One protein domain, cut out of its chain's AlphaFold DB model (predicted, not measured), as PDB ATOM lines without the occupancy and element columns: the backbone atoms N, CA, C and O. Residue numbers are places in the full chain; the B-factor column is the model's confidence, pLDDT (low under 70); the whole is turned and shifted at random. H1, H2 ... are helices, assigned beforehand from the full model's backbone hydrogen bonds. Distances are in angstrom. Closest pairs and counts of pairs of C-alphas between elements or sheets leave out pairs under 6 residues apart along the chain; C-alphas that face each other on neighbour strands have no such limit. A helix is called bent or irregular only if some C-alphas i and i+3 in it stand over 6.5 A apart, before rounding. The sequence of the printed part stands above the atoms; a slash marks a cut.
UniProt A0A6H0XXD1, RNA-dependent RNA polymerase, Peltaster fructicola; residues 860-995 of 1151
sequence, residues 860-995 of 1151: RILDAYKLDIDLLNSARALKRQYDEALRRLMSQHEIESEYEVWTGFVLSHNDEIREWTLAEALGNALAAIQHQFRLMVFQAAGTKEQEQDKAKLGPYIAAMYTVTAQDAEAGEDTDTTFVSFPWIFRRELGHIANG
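This is residues 860 to 995 of the 1151 residues of the protein "RNA-dependent RNA polymerase" of Peltaster fructicola (UniProt A0A6H0XXD1). What shape do these atoms make? Two long helices, H1 and H3, lie side by side and run opposite ways, and over one face of this pair sit the other three: H4 crosses the first part of H1, H5 packs on H4 and on H3, and the short H2 bridges H1 and H3 farther along. What is it made of? The printed part has 136 residues with five named helices, H1 to H5 in chain order, and no named strand; it is all helix. It is compact, with a radius of gyration of the C-alphas of 15.6 A, and spans 47 by 36 by 25 A.

Where do the first helices lie? H1 is residues 869 to 893, 36.7 A long, from C-alpha 869 at (-23.445, 6.466, -2.377). H2 is residues 898 to 903, and H3 is residues 915 to 940, 36.8 A long, from C-alpha 915 at (-21.077, -34.677, 10.021). What follows? H4 is residues 950 to 970, 29.5 A long. H5 is residues 981 to 993, 16.7 A long, ending with C-alpha 993 at (-8.650, -2.238, 10.950); it is irregular, with C-alphas 984 and 987 8.8 A apart.

What touches H1, the hub? H3 touches it at a shallow tilt of 20 degrees, opposite ways, closest at the C-alphas of Tyr 882 and Phe 933, 7.1 A apart. H4 touches residues 871 to 879 of H1 alone at a steep tilt of 67 degrees, only just short of about perpendicular, closest at the C-alphas of Ala 875 and Met 960, 5.3 A. H5 only just touches H1, with 3 pairs of C-alphas within 8 A, closest at those of Lys 879 and Phe 981, 6.3 A. Where are H2 and H5? H2 touches H3, about perpendicular at 78 degrees, closest at the C-alphas of Val 901 and Leu 922, 6.1 A; it is apart from H4 and H5. H5 touches H4 at a steep tilt of 59 degrees, closest at the C-alphas of Tyr 961 and Pro 982, 5.3 A. What do the backbones show? Every O i to N i+4 pair is within hydrogen-bond range in H2 and H3, against 19 of 21 in H1, 16 of 17 in H4 and 5 of 9 in H5.

How far does it reach? The two C-alphas farthest apart, those of Lys 866 and Glu 912, are 47.5 A apart. Is anything missing? The printed part has no cut; the link from H2 to H3, 11 residues, is long. Where is confidence low? Mean pLDDT of the printed part is 82.6, and residues 910 to 917 and 971 to 976 are among those under 70.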
ATOM      1  N   ARG A 860     -12.979   0.813  13.524       95.56
ATOM      2  CA  ARG A 860     -11.689   0.839  12.806       95.56
ATOM      3  C   ARG A 860     -11.838   0.556  11.306       95.56
ATOM      4  O   ARG A 860     -10.918   0.861  10.556       95.56
ATOM      5  N   ILE A 861     -12.962  -0.027  10.877       94.88
ATOM      6  CA  ILE A 861     -13.302  -0.271   9.467       94.88
ATOM      7  C   ILE A 861     -14.348   0.741   8.980       94.88
ATOM      8  O   ILE A 861     -14.172   1.306   7.902       94.88
ATOM      9  N   LEU A 862     -15.396   1.011   9.771       94.12
ATOM     10  CA  LEU A 862     -16.463   1.958   9.403       94.12
ATOM     11  C   LEU A 862     -15.934   3.386   9.170       94.12
ATOM     12  O   LEU A 862     -16.316   4.029   8.194       94.12
ATOM     13  N   ASP A 863     -15.022   3.860  10.025       93.12
ATOM     14  CA  ASP A 863     -14.451   5.213   9.959       93.12
ATOM     15  C   ASP A 863     -13.215   5.305   9.028       93.12
ATOM     16  O   ASP A 863     -12.640   6.383   8.861       93.12
ATOM     17  N   ALA A 864     -12.775   4.193   8.416       91.44
ATOM     18  CA  ALA A 864     -11.497   4.108   7.695       91.44
ATOM     19  C   ALA A 864     -11.462   4.871   6.360       91.44
ATOM     20  O   ALA A 864     -10.399   5.326   5.930       91.44
ATOM     21  N   TYR A 865     -12.609   5.010   5.688       92.06
ATOM     22  CA  TYR A 865     -12.716   5.638   4.372       92.06
ATOM     23  C   TYR A 865     -13.962   6.517   4.277       92.06
ATOM     24  O   TYR A 865     -14.995   6.241   4.882       92.06
ATOM     25  N   LYS A 866     -13.900   7.554   3.436       89.56
ATOM     26  CA  LYS A 866     -15.105   8.257   2.984       89.56
ATOM     27  C   LYS A 866     -15.724   7.474   1.835       89.56
ATOM     28  O   LYS A 866     -15.112   7.360   0.776       89.56
ATOM     29  N   LEU A 867     -16.910   6.929   2.071       91.56
ATOM     30  CA  LEU A 867     -17.617   6.058   1.139       91.56
ATOM     31  C   LEU A 867     -18.641   6.859   0.333       91.56
ATOM     32  O   LEU A 867     -19.322   7.725   0.878       91.56
ATOM     33  N   ASP A 868     -18.735   6.555  -0.958       89.56
ATOM     34  CA  ASP A 868     -19.693   7.176  -1.871       89.56
ATOM     35  C   ASP A 868     -21.012   6.385  -1.936       89.56
ATOM     36  O   ASP A 868     -21.050   5.180  -1.669       89.56
ATOM     37  N   ILE A 869     -22.102   7.053  -2.309       90.19
ATOM     38  CA  ILE A 869     -23.445   6.466  -2.377       90.19
ATOM     39  C   ILE A 869     -23.502   5.368  -3.448       90.19
ATOM     40  O   ILE A 869     -24.052   4.296  -3.190       90.19
ATOM     41  N   ASP A 870     -22.871   5.578  -4.605       89.88
ATOM     42  CA  ASP A 870     -22.828   4.582  -5.683       89.88
ATOM     43  C   ASP A 870     -22.002   3.344  -5.296       89.88
ATOM     44  O   ASP A 870     -22.376   2.213  -5.616       89.88
ATOM     45  N   LEU A 871     -20.938   3.535  -4.510       90.50
ATOM     46  CA  LEU A 871     -20.124   2.455  -3.946       90.50
ATOM     47  C   LEU A 871     -20.940   1.598  -2.960       90.50
ATOM     48  O   LEU A 871     -20.921   0.368  -3.042       90.50
ATOM     49  N   LEU A 872     -21.713   2.238  -2.073       91.94
ATOM     50  CA  LEU A 872     -22.630   1.566  -1.142       91.94
ATOM     51  C   LEU A 872     -23.770   0.843  -1.884       91.94
ATOM     52  O   LEU A 872     -24.118  -0.283  -1.535       91.94
ATOM     53  N   ASN A 873     -24.329   1.440  -2.938       90.69
ATOM     54  CA  ASN A 873     -25.368   0.812  -3.760       90.69
ATOM     55  C   ASN A 873     -24.841  -0.417  -4.520       90.69
ATOM     56  O   ASN A 873     -25.508  -1.453  -4.552       90.69
ATOM     57  N   SER A 874     -23.620  -0.343  -5.058       90.81
ATOM     58  CA  SER A 874     -22.938  -1.483  -5.683       90.81
ATOM     59  C   SER A 874     -22.675  -2.612  -4.674       90.81
ATOM     60  O   SER A 874     -22.943  -3.787  -4.951       90.81
ATOM     61  N   ALA A 875     -22.239  -2.268  -3.457       92.31
ATOM     62  CA  ALA A 875     -22.050  -3.225  -2.370       92.31
ATOM     63  C   ALA A 875     -23.371  -3.900  -1.939       92.31
ATOM     64  O   ALA A 875     -23.397  -5.126  -1.843       92.31
ATOM     65  N   ARG A 876     -24.481  -3.155  -1.781       91.62
ATOM     66  CA  ARG A 876     -25.830  -3.719  -1.522       91.62
ATOM     67  C   ARG A 876     -26.274  -4.691  -2.611       91.62
ATOM     68  O   ARG A 876     -26.792  -5.766  -2.309       91.62
ATOM     69  N   ALA A 877     -26.059  -4.333  -3.878       84.19
ATOM     70  CA  ALA A 877     -26.428  -5.184  -5.003       84.19
ATOM     71  C   ALA A 877     -25.674  -6.524  -4.968       84.19
ATOM     72  O   ALA A 877     -26.297  -7.572  -5.147       84.19
ATOM     73  N   LEU A 878     -24.361  -6.514  -4.699       86.19
ATOM     74  CA  LEU A 878     -23.573  -7.745  -4.543       86.19
ATOM     75  C   LEU A 878     -23.938  -8.530  -3.275       86.19
ATOM     76  O   LEU A 878     -24.052  -9.753  -3.361       86.19
ATOM     77  N   LYS A 879     -24.186  -7.856  -2.144       90.94
ATOM     78  CA  LYS A 879     -24.588  -8.502  -0.885       90.94
ATOM     79  C   LYS A 879     -25.854  -9.334  -1.063       90.94
ATOM     80  O   LYS A 879     -25.838 -10.523  -0.776       90.94
ATOM     81  N   ARG A 880     -26.909  -8.772  -1.664       83.88
ATOM     82  CA  ARG A 880     -28.171  -9.499  -1.921       83.88
ATOM     83  C   ARG A 880     -27.970 -10.797  -2.719       83.88
ATOM     84  O   ARG A 880     -28.593 -11.804  -2.400       83.88
ATOM     85  N   GLN A 881     -27.070 -10.793  -3.708       78.00
ATOM     86  CA  GLN A 881     -26.709 -11.989  -4.487       78.00
ATOM     87  C   GLN A 881     -25.901 -13.011  -3.664       78.00
ATOM     88  O   GLN A 881     -26.085 -14.216  -3.842       78.00
ATOM     89  N   TYR A 882     -25.010 -12.553  -2.778       84.62
ATOM     90  CA  TYR A 882     -24.245 -13.419  -1.875       84.62
ATOM     91  C   TYR A 882     -25.154 -14.065  -0.823       84.62
ATOM     92  O   TYR A 882     -25.141 -15.288  -0.678       84.62
ATOM     93  N   ASP A 883     -25.996 -13.269  -0.160       85.19
ATOM     94  CA  ASP A 883     -26.936 -13.734   0.860       85.19
ATOM     95  C   ASP A 883     -27.884 -14.794   0.264       85.19
ATOM     96  O   ASP A 883     -28.161 -15.820   0.881       85.19
ATOM     97  N   GLU A 884     -28.351 -14.601  -0.976       75.25
ATOM     98  CA  GLU A 884     -29.176 -15.589  -1.679       75.25
ATOM     99  C   GLU A 884     -28.410 -16.882  -2.016       75.25
ATOM    100  O   GLU A 884     -28.924 -17.981  -1.789       75.25
ATOM    101  N   ALA A 885     -27.170 -16.782  -2.508       71.25
ATOM    102  CA  ALA A 885     -26.322 -17.950  -2.748       71.25
ATOM    103  C   ALA A 885     -26.068 -18.754  -1.459       71.25
ATOM    104  O   ALA A 885     -26.066 -19.988  -1.495       71.25
ATOM    105  N   LEU A 886     -25.919 -18.071  -0.322       80.00
ATOM    106  CA  LEU A 886     -25.712 -18.698   0.981       80.00
ATOM    107  C   LEU A 886     -26.998 -19.348   1.520       80.00
ATOM    108  O   LEU A 886     -26.949 -20.504   1.940       80.00
ATOM    109  N   ARG A 887     -28.167 -18.693   1.398       79.38
ATOM    110  CA  ARG A 887     -29.477 -19.289   1.752       79.38
ATOM    111  C   ARG A 887     -29.761 -20.575   0.971       79.38
ATOM    112  O   ARG A 887     -30.244 -21.543   1.560       79.38
ATOM    113  N   ARG A 888     -29.417 -20.637  -0.326       68.44
ATOM    114  CA  ARG A 888     -29.534 -21.875  -1.129       68.44
ATOM    115  C   ARG A 888     -28.665 -23.009  -0.565       68.44
ATOM    116  O   ARG A 888     -29.129 -24.143  -0.490       68.44
ATOM    117  N   LEU A 889     -27.436 -22.713  -0.128       70.94
ATOM    118  CA  LEU A 889     -26.518 -23.703   0.456       70.94
ATOM    119  C   LEU A 889     -26.954 -24.166   1.862       70.94
ATOM    120  O   LEU A 889     -26.856 -25.354   2.163       70.94
ATOM    121  N   MET A 890     -27.497 -23.266   2.687       80.69
ATOM    122  CA  MET A 890     -28.100 -23.597   3.989       80.69
ATOM    123  C   MET A 890     -29.321 -24.513   3.822       80.69
ATOM    124  O   MET A 890     -29.357 -25.631   4.343       80.69
ATOM    125  N   SER A 891     -30.279 -24.089   2.989       73.06
ATOM    126  CA  SER A 891     -31.483 -24.855   2.644       73.06
ATOM    127  C   SER A 891     -31.161 -26.201   1.980       73.06
ATOM    128  O   SER A 891     -31.916 -27.163   2.121       73.06
ATOM    129  N   GLN A 892     -30.017 -26.324   1.295       67.06
ATOM    130  CA  GLN A 892     -29.593 -27.591   0.704       67.06
ATOM    131  C   GLN A 892     -29.343 -28.696   1.740       67.06
ATOM    132  O   GLN A 892     -29.559 -29.862   1.399       67.06
ATOM    133  N   HIS A 893     -28.901 -28.344   2.949       70.75
ATOM    134  CA  HIS A 893     -28.432 -29.284   3.971       70.75
ATOM    135  C   HIS A 893     -29.255 -29.277   5.270       70.75
ATOM    136  O   HIS A 893     -28.923 -30.029   6.187       70.75
ATOM    137  N   GLU A 894     -30.331 -28.482   5.322       77.38
ATOM    138  CA  GLU A 894     -31.131 -28.217   6.532       77.38
ATOM    139  C   GLU A 894     -30.256 -27.633   7.661       77.38
ATOM    140  O   GLU A 894     -30.305 -28.088   8.799       77.38
ATOM    141  N   ILE A 895     -29.418 -26.647   7.308       84.69
ATOM    142  CA  ILE A 895     -28.559 -25.889   8.232       84.69
ATOM    143  C   ILE A 895     -29.253 -24.576   8.587       84.69
ATOM    144  O   ILE A 895     -29.764 -23.885   7.702       84.69
ATOM    145  N   GLU A 896     -29.251 -24.232   9.872       84.69
ATOM    146  CA  GLU A 896     -30.049 -23.133  10.421       84.69
ATOM    147  C   GLU A 896     -29.325 -21.781  10.327       84.69
ATOM    148  O   GLU A 896     -29.980 -20.759  10.134       84.69
ATOM    149  N   SER A 897     -27.984 -21.750  10.384       89.81
ATOM    150  CA  SER A 897     -27.231 -20.488  10.450       89.81
ATOM    151  C   SER A 897     -26.132 -20.294   9.396       89.81
ATOM    152  O   SER A 897     -25.406 -21.219   9.025       89.81
ATOM    153  N   GLU A 898     -25.925 -19.043   8.964       92.38
ATOM    154  CA  GLU A 898     -24.823 -18.687   8.057       92.38
ATOM    155  C   GLU A 898     -23.442 -18.947   8.678       92.38
ATOM    156  O   GLU A 898     -22.496 -19.298   7.969       92.38
ATOM    157  N   TYR A 899     -23.323 -18.820  10.007       94.50
ATOM    158  CA  TYR A 899     -22.062 -19.017  10.718       94.50
ATOM    159  C   TYR A 899     -21.621 -20.486  10.644       94.50
ATOM    160  O   TYR A 899     -20.429 -20.754  10.512       94.50
ATOM    161  N   GLU A 900     -22.560 -21.441  10.637       93.12
ATOM    162  CA  GLU A 900     -22.278 -22.872  10.443       93.12
ATOM    163  C   GLU A 900     -21.750 -23.165   9.041       93.12
ATOM    164  O   GLU A 900     -20.813 -23.949   8.889       93.12
ATOM    165  N   VAL A 901     -22.296 -22.505   8.015       89.88
ATOM    166  CA  VAL A 901     -21.824 -22.662   6.632       89.88
ATOM    167  C   VAL A 901     -20.478 -21.970   6.416       89.88
ATOM    168  O   VAL A 901     -19.628 -22.522   5.720       89.88
ATOM    169  N   TRP A 902     -20.240 -20.805   7.031       92.19
ATOM    170  CA  TRP A 902     -18.955 -20.104   6.925       92.19
ATOM    171  C   TRP A 902     -17.824 -20.827   7.671       92.19
ATOM    172  O   TRP A 902     -16.693 -20.867   7.189       92.19
ATOM    173  N   THR A 903     -18.113 -21.405   8.840       91.06
ATOM    174  CA  THR A 903     -17.113 -22.099   9.671       91.06
ATOM    175  C   THR A 903     -16.944 -23.583   9.337       91.06
ATOM    176  O   THR A 903     -15.851 -24.128   9.498       91.06
ATOM    177  N   GLY A 904     -18.012 -24.257   8.906       89.25
ATOM    178  CA  GLY A 904     -18.118 -25.719   8.887       89.25
ATOM    179  C   GLY A 904     -18.462 -26.348  10.250       89.25
ATOM    180  O   GLY A 904     -18.494 -27.576  10.353       89.25
ATOM    181  N   PHE A 905     -18.720 -25.557  11.300       91.31
ATOM    182  CA  PHE A 905     -19.014 -26.033  12.661       91.31
ATOM    183  C   PHE A 905     -20.499 -26.399  12.847       91.31
ATOM    184  O   PHE A 905     -21.188 -25.862  13.708       91.31
ATOM    185  N   VAL A 906     -20.984 -27.338  12.032       88.38
ATOM    186  CA  VAL A 906     -22.401 -27.739  11.963       88.38
ATOM    187  C   VAL A 906     -22.919 -28.358  13.270       88.38
ATOM    188  O   VAL A 906     -22.326 -29.307  13.806       88.38
ATOM    189  N   LEU A 907     -24.065 -27.867  13.746       86.69
ATOM    190  CA  LEU A 907     -24.799 -28.362  14.913       86.69
ATOM    191  C   LEU A 907     -25.899 -29.355  14.505       86.69
ATOM    192  O   LEU A 907     -25.925 -30.472  15.036       86.69
ATOM    193  N   SER A 908     -26.735 -28.995  13.529       80.62
ATOM    194  CA  SER A 908     -27.845 -29.789  12.973       80.62
ATOM    195  C   SER A 908     -27.730 -29.917  11.443       80.62
ATOM    196  O   SER A 908     -27.159 -29.060  10.777       80.62
ATOM    197  N   HIS A 909     -28.205 -31.034  10.876       74.12
ATOM    198  CA  HIS A 909     -28.312 -31.224   9.420       74.12
ATOM    199  C   HIS A 909     -29.248 -32.389   9.058       74.12
ATOM    200  O   HIS A 909     -29.568 -33.236   9.896       74.12
ATOM    201  N   ASN A 910     -29.589 -32.504   7.773       62.00
ATOM    202  CA  ASN A 910     -30.560 -33.450   7.196       62.00
ATOM    203  C   ASN A 910     -30.233 -34.972   7.258       62.00
ATOM    204  O   ASN A 910     -30.818 -35.753   6.507       62.00
ATOM    205  N   ASP A 911     -29.272 -35.416   8.078       63.09
ATOM    206  CA  ASP A 911     -28.753 -36.804   8.175       63.09
ATOM    207  C   ASP A 911     -28.227 -37.469   6.861       63.09
ATOM    208  O   ASP A 911     -27.695 -38.584   6.898       63.09
ATOM    209  N   GLU A 912     -28.296 -36.827   5.686       56.56
ATOM    210  CA  GLU A 912     -27.931 -37.454   4.400       56.56
ATOM    211  C   GLU A 912     -26.417 -37.607   4.182       56.56
ATOM    212  O   GLU A 912     -25.968 -38.435   3.377       56.56
ATOM    213  N   ILE A 913     -25.607 -36.797   4.853       60.47
ATOM    214  CA  ILE A 913     -24.142 -36.809   4.797       60.47
ATOM    215  C   ILE A 913     -23.642 -36.921   6.239       60.47
ATOM    216  O   ILE A 913     -24.233 -36.344   7.139       60.47
ATOM    217  N   ARG A 914     -22.570 -37.683   6.495       61.00
ATOM    218  CA  ARG A 914     -21.991 -37.754   7.849       61.00
ATOM    219  C   ARG A 914     -21.372 -36.405   8.215       61.00
ATOM    220  O   ARG A 914     -20.631 -35.880   7.392       61.00
ATOM    221  N   GLU A 915     -21.572 -35.949   9.453       64.44
ATOM    222  CA  GLU A 915     -21.077 -34.677  10.021       64.44
ATOM    223  C   GLU A 915     -19.700 -34.230   9.473       64.44
ATOM    224  O   GLU A 915     -19.568 -33.127   8.953       64.44
ATOM    225  N   TRP A 916     -18.678 -35.102   9.501       60.03
ATOM    226  CA  TRP A 916     -17.328 -34.754   9.021       60.03
ATOM    227  C   TRP A 916     -17.254 -34.507   7.499       60.03
ATOM    228  O   TRP A 916     -16.622 -33.557   7.052       60.03
ATOM    229  N   THR A 917     -17.928 -35.335   6.695       64.88
ATOM    230  CA  THR A 917     -17.980 -35.198   5.228       64.88
ATOM    231  C   THR A 917     -18.856 -34.015   4.815       64.88
ATOM    232  O   THR A 917     -18.670 -33.457   3.736       64.88
ATOM    233  N   LEU A 918     -19.809 -33.613   5.665       73.94
ATOM    234  CA  LEU A 918     -20.594 -32.400   5.462       73.94
ATOM    235  C   LEU A 918     -19.725 -31.152   5.664       73.94
ATOM    236  O   LEU A 918     -19.757 -30.272   4.812       73.94
ATOM    237  N   ALA A 919     -18.893 -31.100   6.711       75.56
ATOM    238  CA  ALA A 919     -17.966 -29.985   6.928       75.56
ATOM    239  C   ALA A 919     -16.985 -29.787   5.750       75.56
ATOM    240  O   ALA A 919     -16.779 -28.653   5.312       75.56
ATOM    241  N   GLU A 920     -16.448 -30.876   5.182       69.81
ATOM    242  CA  GLU A 920     -15.631 -30.843   3.954       69.81
ATOM    243  C   GLU A 920     -16.440 -30.342   2.738       69.81
ATOM    244  O   GLU A 920     -15.966 -29.502   1.969       69.81
ATOM    245  N   ALA A 921     -17.675 -30.822   2.553       66.62
ATOM    246  CA  ALA A 921     -18.531 -30.408   1.439       66.62
ATOM    247  C   ALA A 921     -18.916 -28.917   1.514       66.62
ATOM    248  O   ALA A 921     -18.833 -28.211   0.506       66.62
ATOM    249  N   LEU A 922     -19.273 -28.429   2.707       76.31
ATOM    250  CA  LEU A 922     -19.578 -27.021   2.969       76.31
ATOM    251  C   LEU A 922     -18.355 -26.134   2.741       76.31
ATOM    252  O   LEU A 922     -18.475 -25.133   2.045       76.31
ATOM    253  N   GLY A 923     -17.176 -26.525   3.238       74.75
ATOM    254  CA  GLY A 923     -15.935 -25.775   3.026       74.75
ATOM    255  C   GLY A 923     -15.602 -25.591   1.542       74.75
ATOM    256  O   GLY A 923     -15.273 -24.487   1.108       74.75
ATOM    257  N   ASN A 924     -15.769 -26.642   0.733       66.62
ATOM    258  CA  ASN A 924     -15.586 -26.566  -0.721       66.62
ATOM    259  C   ASN A 924     -16.651 -25.689  -1.411       66.62
ATOM    260  O   ASN A 924     -16.311 -24.884  -2.281       66.62
ATOM    261  N   ALA A 925     -17.927 -25.810  -1.027       67.44
ATOM    262  CA  ALA A 925     -19.016 -25.011  -1.597       67.44
ATOM    263  C   ALA A 925     -18.887 -23.517  -1.242       67.44
ATOM    264  O   ALA A 925     -18.957 -22.657  -2.122       67.44
ATOM    265  N   LEU A 926     -18.601 -23.209   0.025       80.00
ATOM    266  CA  LEU A 926     -18.302 -21.866   0.515       80.00
ATOM    267  C   LEU A 926     -17.087 -21.273  -0.205       80.00
ATOM    268  O   LEU A 926     -17.152 -20.130  -0.650       80.00
ATOM    269  N   ALA A 927     -15.992 -22.023  -0.364       74.50
ATOM    270  CA  ALA A 927     -14.798 -21.533  -1.055       74.50
ATOM    271  C   ALA A 927     -15.084 -21.149  -2.519       74.50
ATOM    272  O   ALA A 927     -14.545 -20.150  -3.004       74.50
ATOM    273  N   ALA A 928     -15.963 -21.888  -3.207       65.81
ATOM    274  CA  ALA A 928     -16.419 -21.536  -4.551       65.81
ATOM    275  C   ALA A 928     -17.240 -20.231  -4.560       65.81
ATOM    276  O   ALA A 928     -16.947 -19.340  -5.361       65.81
ATOM    277  N   ILE A 929     -18.196 -20.076  -3.630       74.12
ATOM    278  CA  ILE A 929     -18.979 -18.838  -3.453       74.12
ATOM    279  C   ILE A 929     -18.044 -17.655  -3.145       74.12
ATOM    280  O   ILE A 929     -18.076 -16.642  -3.843       74.12
ATOM    281  N   GLN A 930     -17.149 -17.785  -2.163       83.00
ATOM    282  CA  GLN A 930     -16.196 -16.733  -1.791       83.00
ATOM    283  C   GLN A 930     -15.306 -16.313  -2.968       83.00
ATOM    284  O   GLN A 930     -15.097 -15.119  -3.171       83.00
ATOM    285  N   HIS A 931     -14.793 -17.256  -3.766       77.44
ATOM    286  CA  HIS A 931     -13.975 -16.927  -4.939       77.44
ATOM    287  C   HIS A 931     -14.788 -16.214  -6.033       77.44
ATOM    288  O   HIS A 931     -14.336 -15.191  -6.550       77.44
ATOM    289  N   GLN A 932     -16.010 -16.677  -6.324       74.94
ATOM    290  CA  GLN A 932     -16.931 -16.007  -7.250       74.94
ATOM    291  C   GLN A 932     -17.213 -14.558  -6.820       74.94
ATOM    292  O   GLN A 932     -17.089 -13.639  -7.632       74.94
ATOM    293  N   PHE A 933     -17.550 -14.328  -5.548       84.88
ATOM    294  CA  PHE A 933     -17.867 -12.983  -5.063       84.88
ATOM    295  C   PHE A 933     -16.633 -12.083  -4.923       84.88
ATOM    296  O   PHE A 933     -16.737 -10.900  -5.242       84.88
ATOM    297  N   ARG A 934     -15.447 -12.614  -4.581       87.25
ATOM    298  CA  ARG A 934     -14.182 -11.853  -4.669       87.25
ATOM    299  C   ARG A 934     -13.935 -11.332  -6.084       87.25
ATOM    300  O   ARG A 934     -13.613 -10.160  -6.244       87.25
ATOM    301  N   LEU A 935     -14.132 -12.168  -7.106       80.19
ATOM    302  CA  LEU A 935     -13.962 -11.776  -8.511       80.19
ATOM    303  C   LEU A 935     -14.976 -10.708  -8.949       80.19
ATOM    304  O   LEU A 935     -14.584  -9.730  -9.589       80.19
ATOM    305  N   MET A 936     -16.245 -10.834  -8.545       82.75
ATOM    306  CA  MET A 936     -17.253  -9.789  -8.783       82.75
ATOM    307  C   MET A 936     -16.906  -8.471  -8.074       82.75
ATOM    308  O   MET A 936     -17.103  -7.404  -8.654       82.75
ATOM    309  N   VAL A 937     -16.342  -8.524  -6.862       89.62
ATOM    310  CA  VAL A 937     -15.875  -7.334  -6.130       89.62
ATOM    311  C   VAL A 937     -14.644  -6.706  -6.787       89.62
ATOM    312  O   VAL A 937     -14.620  -5.489  -6.937       89.62
ATOM    313  N   PHE A 938     -13.655  -7.481  -7.248       87.44
ATOM    314  CA  PHE A 938     -12.517  -6.926  -7.998       87.44
ATOM    315  C   PHE A 938     -12.990  -6.183  -9.258       87.44
ATOM    316  O   PHE A 938     -12.577  -5.045  -9.491       87.44
ATOM    317  N   GLN A 939     -13.920  -6.779 -10.016       84.56
ATOM    318  CA  GLN A 939     -14.525  -6.148 -11.191       84.56
ATOM    319  C   GLN A 939     -15.275  -4.856 -10.824       84.56
ATOM    320  O   GLN A 939     -15.054  -3.827 -11.463       84.56
ATOM    321  N   ALA A 940     -16.121  -4.883  -9.790       85.06
ATOM    322  CA  ALA A 940     -16.888  -3.720  -9.338       85.06
ATOM    323  C   ALA A 940     -16.005  -2.601  -8.743       85.06
ATOM    324  O   ALA A 940     -16.342  -1.426  -8.862       85.06
ATOM    325  N   ALA A 941     -14.855  -2.949  -8.161       87.00
ATOM    326  CA  ALA A 941     -13.846  -2.012  -7.670       87.00
ATOM    327  C   ALA A 941     -12.860  -1.530  -8.758       87.00
ATOM    328  O   ALA A 941     -11.955  -0.755  -8.458       87.00
ATOM    329  N   GLY A 942     -12.975  -1.977 -10.015       85.62
ATOM    330  CA  GLY A 942     -12.089  -1.538 -11.102       85.62
ATOM    331  C   GLY A 942     -10.627  -1.995 -10.953       85.62
ATOM    332  O   GLY A 942      -9.694  -1.226 -11.223       85.62
ATOM    333  N   THR A 943     -10.415  -3.235 -10.504       83.94
ATOM    334  CA  THR A 943      -9.097  -3.884 -10.377       83.94
ATOM    335  C   THR A 943      -9.146  -5.354 -10.825       83.94
ATOM    336  O   THR A 943     -10.223  -5.919 -11.012       83.94
ATOM    337  N   LYS A 944      -7.988  -5.995 -11.022       78.25
ATOM    338  CA  LYS A 944      -7.882  -7.441 -11.293       78.25
ATOM    339  C   LYS A 944      -7.326  -8.191 -10.083       78.25
ATOM    340  O   LYS A 944      -6.579  -7.628  -9.286       78.25
ATOM    341  N   GLU A 945      -7.611  -9.490  -9.996       73.56
ATOM    342  CA  GLU A 945      -7.129 -10.372  -8.917       73.56
ATOM    343  C   GLU A 945      -5.590 -10.449  -8.829       73.56
ATOM    344  O   GLU A 945      -5.054 -10.661  -7.742       73.56
ATOM    345  N   GLN A 946      -4.872 -10.237  -9.941       71.75
ATOM    346  CA  GLN A 946      -3.403 -10.160  -9.970       71.75
ATOM    347  C   GLN A 946      -2.853  -8.769  -9.611       71.75
ATOM    348  O   GLN A 946      -1.683  -8.651  -9.262       71.75
ATOM    349  N   GLU A 947      -3.669  -7.718  -9.736       72.62
ATOM    350  CA  GLU A 947      -3.256  -6.316  -9.565       72.62
ATOM    351  C   GLU A 947      -3.506  -5.821  -8.135       72.62
ATOM    352  O   GLU A 947      -2.684  -5.082  -7.598       72.62
ATOM    353  N   GLN A 948      -4.615  -6.252  -7.518       73.75
ATOM    354  CA  GLN A 948      -4.990  -5.990  -6.118       73.75
ATOM    355  C   GLN A 948      -4.771  -4.533  -5.685       73.75
ATOM    356  O   GLN A 948      -4.134  -4.250  -4.668       73.75
ATOM    357  N   ASP A 949      -5.306  -3.601  -6.477       81.62
ATOM    358  CA  ASP A 949      -5.163  -2.160  -6.269       81.62
ATOM    359  C   ASP A 949      -5.807  -1.735  -4.939       81.62
ATOM    360  O   ASP A 949      -7.013  -1.488  -4.846       81.62
ATOM    361  N   LYS A 950      -4.982  -1.667  -3.887       83.38
ATOM    362  CA  LYS A 950      -5.421  -1.419  -2.506       83.38
ATOM    363  C   LYS A 950      -6.130  -0.075  -2.340       83.38
ATOM    364  O   LYS A 950      -6.960   0.041  -1.441       83.38
ATOM    365  N   ALA A 951      -5.835   0.911  -3.192       82.88
ATOM    366  CA  ALA A 951      -6.459   2.232  -3.134       82.88
ATOM    367  C   ALA A 951      -7.925   2.209  -3.602       82.88
ATOM    368  O   ALA A 951      -8.727   2.995  -3.106       82.88
ATOM    369  N   LYS A 952      -8.290   1.286  -4.502       85.81
ATOM    370  CA  LYS A 952      -9.685   1.062  -4.931       85.81
ATOM    371  C   LYS A 952     -10.390  -0.003  -4.094       85.81
ATOM    372  O   LYS A 952     -11.547   0.151  -3.712       85.81
ATOM    373  N   LEU A 953      -9.675  -1.089  -3.801       90.06
ATOM    374  CA  LEU A 953     -10.211  -2.261  -3.116       90.06
ATOM    375  C   LEU A 953     -10.521  -1.981  -1.634       90.06
ATOM    376  O   LEU A 953     -11.514  -2.488  -1.123       90.06
ATOM    377  N   GLY A 954      -9.723  -1.142  -0.962       91.56
ATOM    378  CA  GLY A 954      -9.922  -0.773   0.447       91.56
ATOM    379  C   GLY A 954     -11.271  -0.089   0.704       91.56
ATOM    380  O   GLY A 954     -12.066  -0.621   1.483       91.56
ATOM    381  N   PRO A 955     -11.588   1.021   0.003       93.06
ATOM    382  CA  PRO A 955     -12.904   1.651   0.060       93.06
ATOM    383  C   PRO A 955     -14.054   0.695  -0.270       93.06
ATOM    384  O   PRO A 955     -15.075   0.728   0.411       93.06
ATOM    385  N   TYR A 956     -13.905  -0.185  -1.270       94.56
ATOM    386  CA  TYR A 956     -14.971  -1.129  -1.630       94.56
ATOM    387  C   TYR A 956     -15.237  -2.151  -0.512       94.56
ATOM    388  O   TYR A 956     -16.388  -2.395  -0.159       94.56
ATOM    389  N   ILE A 957     -14.190  -2.713   0.100       95.38
ATOM    390  CA  ILE A 957     -14.322  -3.648   1.231       95.38
ATOM    391  C   ILE A 957     -14.937  -2.947   2.451       95.38
ATOM    392  O   ILE A 957     -15.818  -3.508   3.102       95.38
ATOM    393  N   ALA A 958     -14.548  -1.701   2.728       95.44
ATOM    394  CA  ALA A 958     -15.192  -0.901   3.766       95.44
ATOM    395  C   ALA A 958     -16.669  -0.607   3.443       95.44
ATOM    396  O   ALA A 958     -17.503  -0.686   4.337       95.44
ATOM    397  N   ALA A 959     -17.041  -0.374   2.178       96.06
ATOM    398  CA  ALA A 959     -18.444  -0.260   1.768       96.06
ATOM    399  C   ALA A 959     -19.233  -1.564   1.957       96.06
ATOM    400  O   ALA A 959     -20.375  -1.509   2.406       96.06
ATOM    401  N   MET A 960     -18.633  -2.729   1.693       96.25
ATOM    402  CA  MET A 960     -19.246  -4.029   2.005       96.25
ATOM    403  C   MET A 960     -19.505  -4.182   3.511       96.25
ATOM    404  O   MET A 960     -20.569  -4.663   3.898       96.25
ATOM    405  N   TYR A 961     -18.573  -3.737   4.359       96.62
ATOM    406  CA  TYR A 961     -18.725  -3.770   5.817       96.62
ATOM    407  C   TYR A 961     -19.785  -2.769   6.314       96.62
ATOM    408  O   TYR A 961     -20.700  -3.153   7.037       96.62
ATOM    409  N   THR A 962     -19.742  -1.517   5.850       95.81
ATOM    410  CA  THR A 962     -20.698  -0.457   6.215       95.81
ATOM    411  C   THR A 962     -22.123  -0.756   5.756       95.81
ATOM    412  O   THR A 962     -23.059  -0.516   6.512       95.81
ATOM    413  N   VAL A 963     -22.318  -1.318   4.556       94.44
ATOM    414  CA  VAL A 963     -23.636  -1.815   4.118       94.44
ATOM    415  C   VAL A 963     -24.134  -2.920   5.040       94.44
ATOM    416  O   VAL A 963     -25.279  -2.891   5.462       94.44
ATOM    417  N   THR A 964     -23.267  -3.865   5.395       93.94
ATOM    418  CA  THR A 964     -23.641  -4.986   6.265       93.94
ATOM    419  C   THR A 964     -24.045  -4.520   7.665       93.94
ATOM    420  O   THR A 964     -25.020  -5.027   8.214       93.94
ATOM    421  N   ALA A 965     -23.353  -3.515   8.208       92.81
ATOM    422  CA  ALA A 965     -23.739  -2.863   9.454       92.81
ATOM    423  C   ALA A 965     -25.087  -2.128   9.331       92.81
ATOM    424  O   ALA A 965     -25.933  -2.266  10.207       92.81
ATOM    425  N   GLN A 966     -25.316  -1.400   8.232       91.56
ATOM    426  CA  GLN A 966     -26.578  -0.691   7.983       91.56
ATOM    427  C   GLN A 966     -27.774  -1.637   7.848       91.56
ATOM    428  O   GLN A 966     -28.802  -1.377   8.463       91.56
ATOM    429  N   ASP A 967     -27.647  -2.722   7.078       87.62
ATOM    430  CA  ASP A 967     -28.711  -3.721   6.923       87.62
ATOM    431  C   ASP A 967     -29.075  -4.331   8.297       87.62
ATOM    432  O   ASP A 967     -30.252  -4.460   8.633       87.62
ATOM    433  N   ALA A 968     -28.068  -4.657   9.122       85.56
ATOM    434  CA  ALA A 968     -28.259  -5.238  10.452       85.56
ATOM    435  C   ALA A 968     -28.849  -4.246  11.478       85.56
ATOM    436  O   ALA A 968     -29.712  -4.622  12.268       85.56
ATOM    437  N   GLU A 969     -28.428  -2.976  11.461       82.94
ATOM    438  CA  GLU A 969     -28.984  -1.919  12.326       82.94
ATOM    439  C   GLU A 969     -30.399  -1.480  11.902       82.94
ATOM    440  O   GLU A 969     -31.162  -0.993  12.738       82.94
ATOM    441  N   ALA A 970     -30.773  -1.652  10.629       77.00
ATOM    442  CA  ALA A 970     -32.080  -1.250  10.100       77.00
ATOM    443  C   ALA A 970     -33.249  -2.135  10.572       77.00
ATOM    444  O   ALA A 970     -34.400  -1.702  10.500       77.00
ATOM    445  N   GLY A 971     -32.975  -3.356  11.047       58.91
ATOM    446  CA  GLY A 971     -34.012  -4.283  11.507       58.91
ATOM    447  C   GLY A 971     -34.914  -4.821  10.391       58.91
ATOM    448  O   GLY A 971     -36.060  -5.181  10.665       58.91
ATOM    449  N   GLU A 972     -34.424  -4.888   9.144       49.66
ATOM    450  CA  GLU A 972     -35.086  -5.650   8.074       49.66
ATOM    451  C   GLU A 972     -35.018  -7.150   8.412       49.66
ATOM    452  O   GLU A 972     -34.027  -7.817   8.118       49.66
ATOM    453  N   ASP A 973     -36.079  -7.610   9.091       49.03
ATOM    454  CA  ASP A 973     -36.464  -8.981   9.466       49.03
ATOM    455  C   ASP A 973     -35.280  -9.918   9.780       49.03
ATOM    456  O   ASP A 973     -34.605 -10.416   8.878       49.03
ATOM    457  N   THR A 974     -34.996 -10.155  11.065       48.88
ATOM    458  CA  THR A 974     -33.697 -10.681  11.539       48.88
ATOM    459  C   THR A 974     -33.318 -12.070  11.019       48.88
ATOM    460  O   THR A 974     -32.130 -12.374  10.953       48.88
ATOM    461  N   ASP A 975     -34.284 -12.880  10.575       47.19
ATOM    462  CA  ASP A 975     -34.034 -14.170   9.906       47.19
ATOM    463  C   ASP A 975     -33.517 -14.010   8.457       47.19
ATOM    464  O   ASP A 975     -33.096 -14.976   7.814       47.19
ATOM    465  N   THR A 976     -33.556 -12.794   7.905       55.50
ATOM    466  CA  THR A 976     -33.275 -12.516   6.490       55.50
ATOM    467  C   THR A 976     -31.936 -11.825   6.240       55.50
ATOM    468  O   THR A 976     -31.391 -11.985   5.145       55.50
ATOM    469  N   THR A 977     -31.365 -11.105   7.208       75.19
ATOM    470  CA  THR A 977     -30.189 -10.245   6.985       75.19
ATOM    471  C   THR A 977     -28.882 -10.907   7.432       75.19
ATOM    472  O   THR A 977     -28.615 -11.054   8.619       75.19
ATOM    473  N   PHE A 978     -28.037 -11.279   6.465       90.38
ATOM    474  CA  PHE A 978     -26.747 -11.939   6.713       90.38
ATOM    475  C   PHE A 978     -25.578 -10.953   6.840       90.38
ATOM    476  O   PHE A 978     -25.573  -9.886   6.218       90.38
ATOM    477  N   VAL A 979     -24.564 -11.340   7.620       93.31
ATOM    478  CA  VAL A 979     -23.394 -10.529   7.982       93.31
ATOM    479  C   VAL A 979     -22.034 -11.127   7.591       93.31
ATOM    480  O   VAL A 979     -21.012 -10.457   7.742       93.31
ATOM    481  N   SER A 980     -21.971 -12.335   7.016       94.44
ATOM    482  CA  SER A 980     -20.704 -12.936   6.543       94.44
ATOM    483  C   SER A 980     -20.133 -12.343   5.242       94.44
ATOM    484  O   SER A 980     -18.964 -12.582   4.930       94.44
ATOM    485  N   PHE A 981     -20.901 -11.550   4.485       95.25
ATOM    486  CA  PHE A 981     -20.492 -11.006   3.177       95.25
ATOM    487  C   PHE A 981     -19.137 -10.257   3.155       95.25
ATOM    488  O   PHE A 981     -18.301 -10.584   2.304       95.25
ATOM    489  N   PRO A 982     -18.833  -9.296   4.054       96.06
ATOM    490  CA  PRO A 982     -17.525  -8.637   4.066       96.06
ATOM    491  C   PRO A 982     -16.376  -9.604   4.402       96.06
ATOM    492  O   PRO A 982     -15.253  -9.430   3.926       96.06
ATOM    493  N   TRP A 983     -16.652 -10.679   5.146       95.25
ATOM    494  CA  TRP A 983     -15.653 -11.637   5.631       95.25
ATOM    495  C   TRP A 983     -15.080 -12.562   4.556       95.25
ATOM    496  O   TRP A 983     -14.082 -13.246   4.809       95.25
ATOM    497  N   ILE A 984     -15.581 -12.497   3.314       93.81
ATOM    498  CA  ILE A 984     -14.843 -13.035   2.161       93.81
ATOM    499  C   ILE A 984     -13.473 -12.343   1.986       93.81
ATOM    500  O   ILE A 984     -12.573 -12.943   1.399       93.81
ATOM    501  N   PHE A 985     -13.274 -11.143   2.543       93.88
ATOM    502  CA  PHE A 985     -12.015 -10.387   2.564       93.88
ATOM    503  C   PHE A 985     -11.414 -10.258   3.985       93.88
ATOM    504  O   PHE A 985     -10.918  -9.205   4.386       93.88
ATOM    505  N   ARG A 986     -11.459 -11.334   4.790       92.88
ATOM    506  CA  ARG A 986     -11.020 -11.317   6.207       92.88
ATOM    507  C   ARG A 986      -9.608 -10.767   6.465       92.88
ATOM    508  O   ARG A 986      -9.385 -10.158   7.506       92.88
ATOM    509  N   ARG A 987      -8.648 -10.980   5.553       90.50
ATOM    510  CA  ARG A 987      -7.255 -10.510   5.721       90.50
ATOM    511  C   ARG A 987      -7.150  -9.014   5.462       90.50
ATOM    512  O   ARG A 987      -6.447  -8.294   6.161       90.50
ATOM    513  N   GLU A 988      -7.871  -8.559   4.453       94.00
ATOM    514  CA  GLU A 988      -7.938  -7.178   4.021       94.00
ATOM    515  C   GLU A 988      -8.692  -6.339   5.063       94.00
ATOM    516  O   GLU A 988      -8.204  -5.273   5.422       94.00
ATOM    517  N   LEU A 989      -9.785  -6.857   5.647       94.94
ATOM    518  CA  LEU A 989     -10.457  -6.266   6.817       94.94
ATOM    519  C   LEU A 989      -9.492  -6.107   8.001       94.94
ATOM    520  O   LEU A 989      -9.378  -5.011   8.547       94.94
ATOM    521  N   GLY A 990      -8.745  -7.160   8.360       92.56
ATOM    522  CA  GLY A 990      -7.718  -7.099   9.406       92.56
ATOM    523  C   GLY A 990      -6.619  -6.072   9.113       92.56
ATOM    524  O   GLY A 990      -6.173  -5.340   9.997       92.56
ATOM    525  N   HIS A 991      -6.223  -5.928   7.846       91.88
ATOM    526  CA  HIS A 991      -5.281  -4.893   7.423       91.88
ATOM    527  C   HIS A 991      -5.881  -3.476   7.453       91.88
ATOM    528  O   HIS A 991      -5.162  -2.553   7.837       91.88
ATOM    529  N   ILE A 992      -7.153  -3.278   7.089       93.12
ATOM    530  CA  ILE A 992      -7.856  -1.983   7.189       93.12
ATOM    531  C   ILE A 992      -7.949  -1.572   8.663       93.12
ATOM    532  O   ILE A 992      -7.456  -0.509   9.035       93.12
ATOM    533  N   ALA A 993      -8.456  -2.466   9.517       92.06
ATOM    534  CA  ALA A 993      -8.650  -2.238  10.950       92.06
ATOM    535  C   ALA A 993      -7.345  -1.960  11.730       92.06
ATOM    536  O   ALA A 993      -7.377  -1.447  12.848       92.06
ATOM    537  N   ASN A 994      -6.187  -2.292  11.147       90.81
ATOM    538  CA  ASN A 994      -4.857  -2.024  11.699       90.81
ATOM    539  C   ASN A 994      -4.063  -0.957  10.914       90.81
ATOM    540  O   ASN A 994      -2.859  -0.814  11.132       90.81
ATOM    541  N   GLY A 995      -4.693  -0.219   9.989       84.88
ATOM    542  CA  GLY A 995      -4.061   0.867   9.219       84.88
ATOM    543  C   GLY A 995      -2.992   0.419   8.209       84.88
ATOM    544  O   GLY A 995      -2.188   1.227   7.750       84.88
TER     545      GLY A 995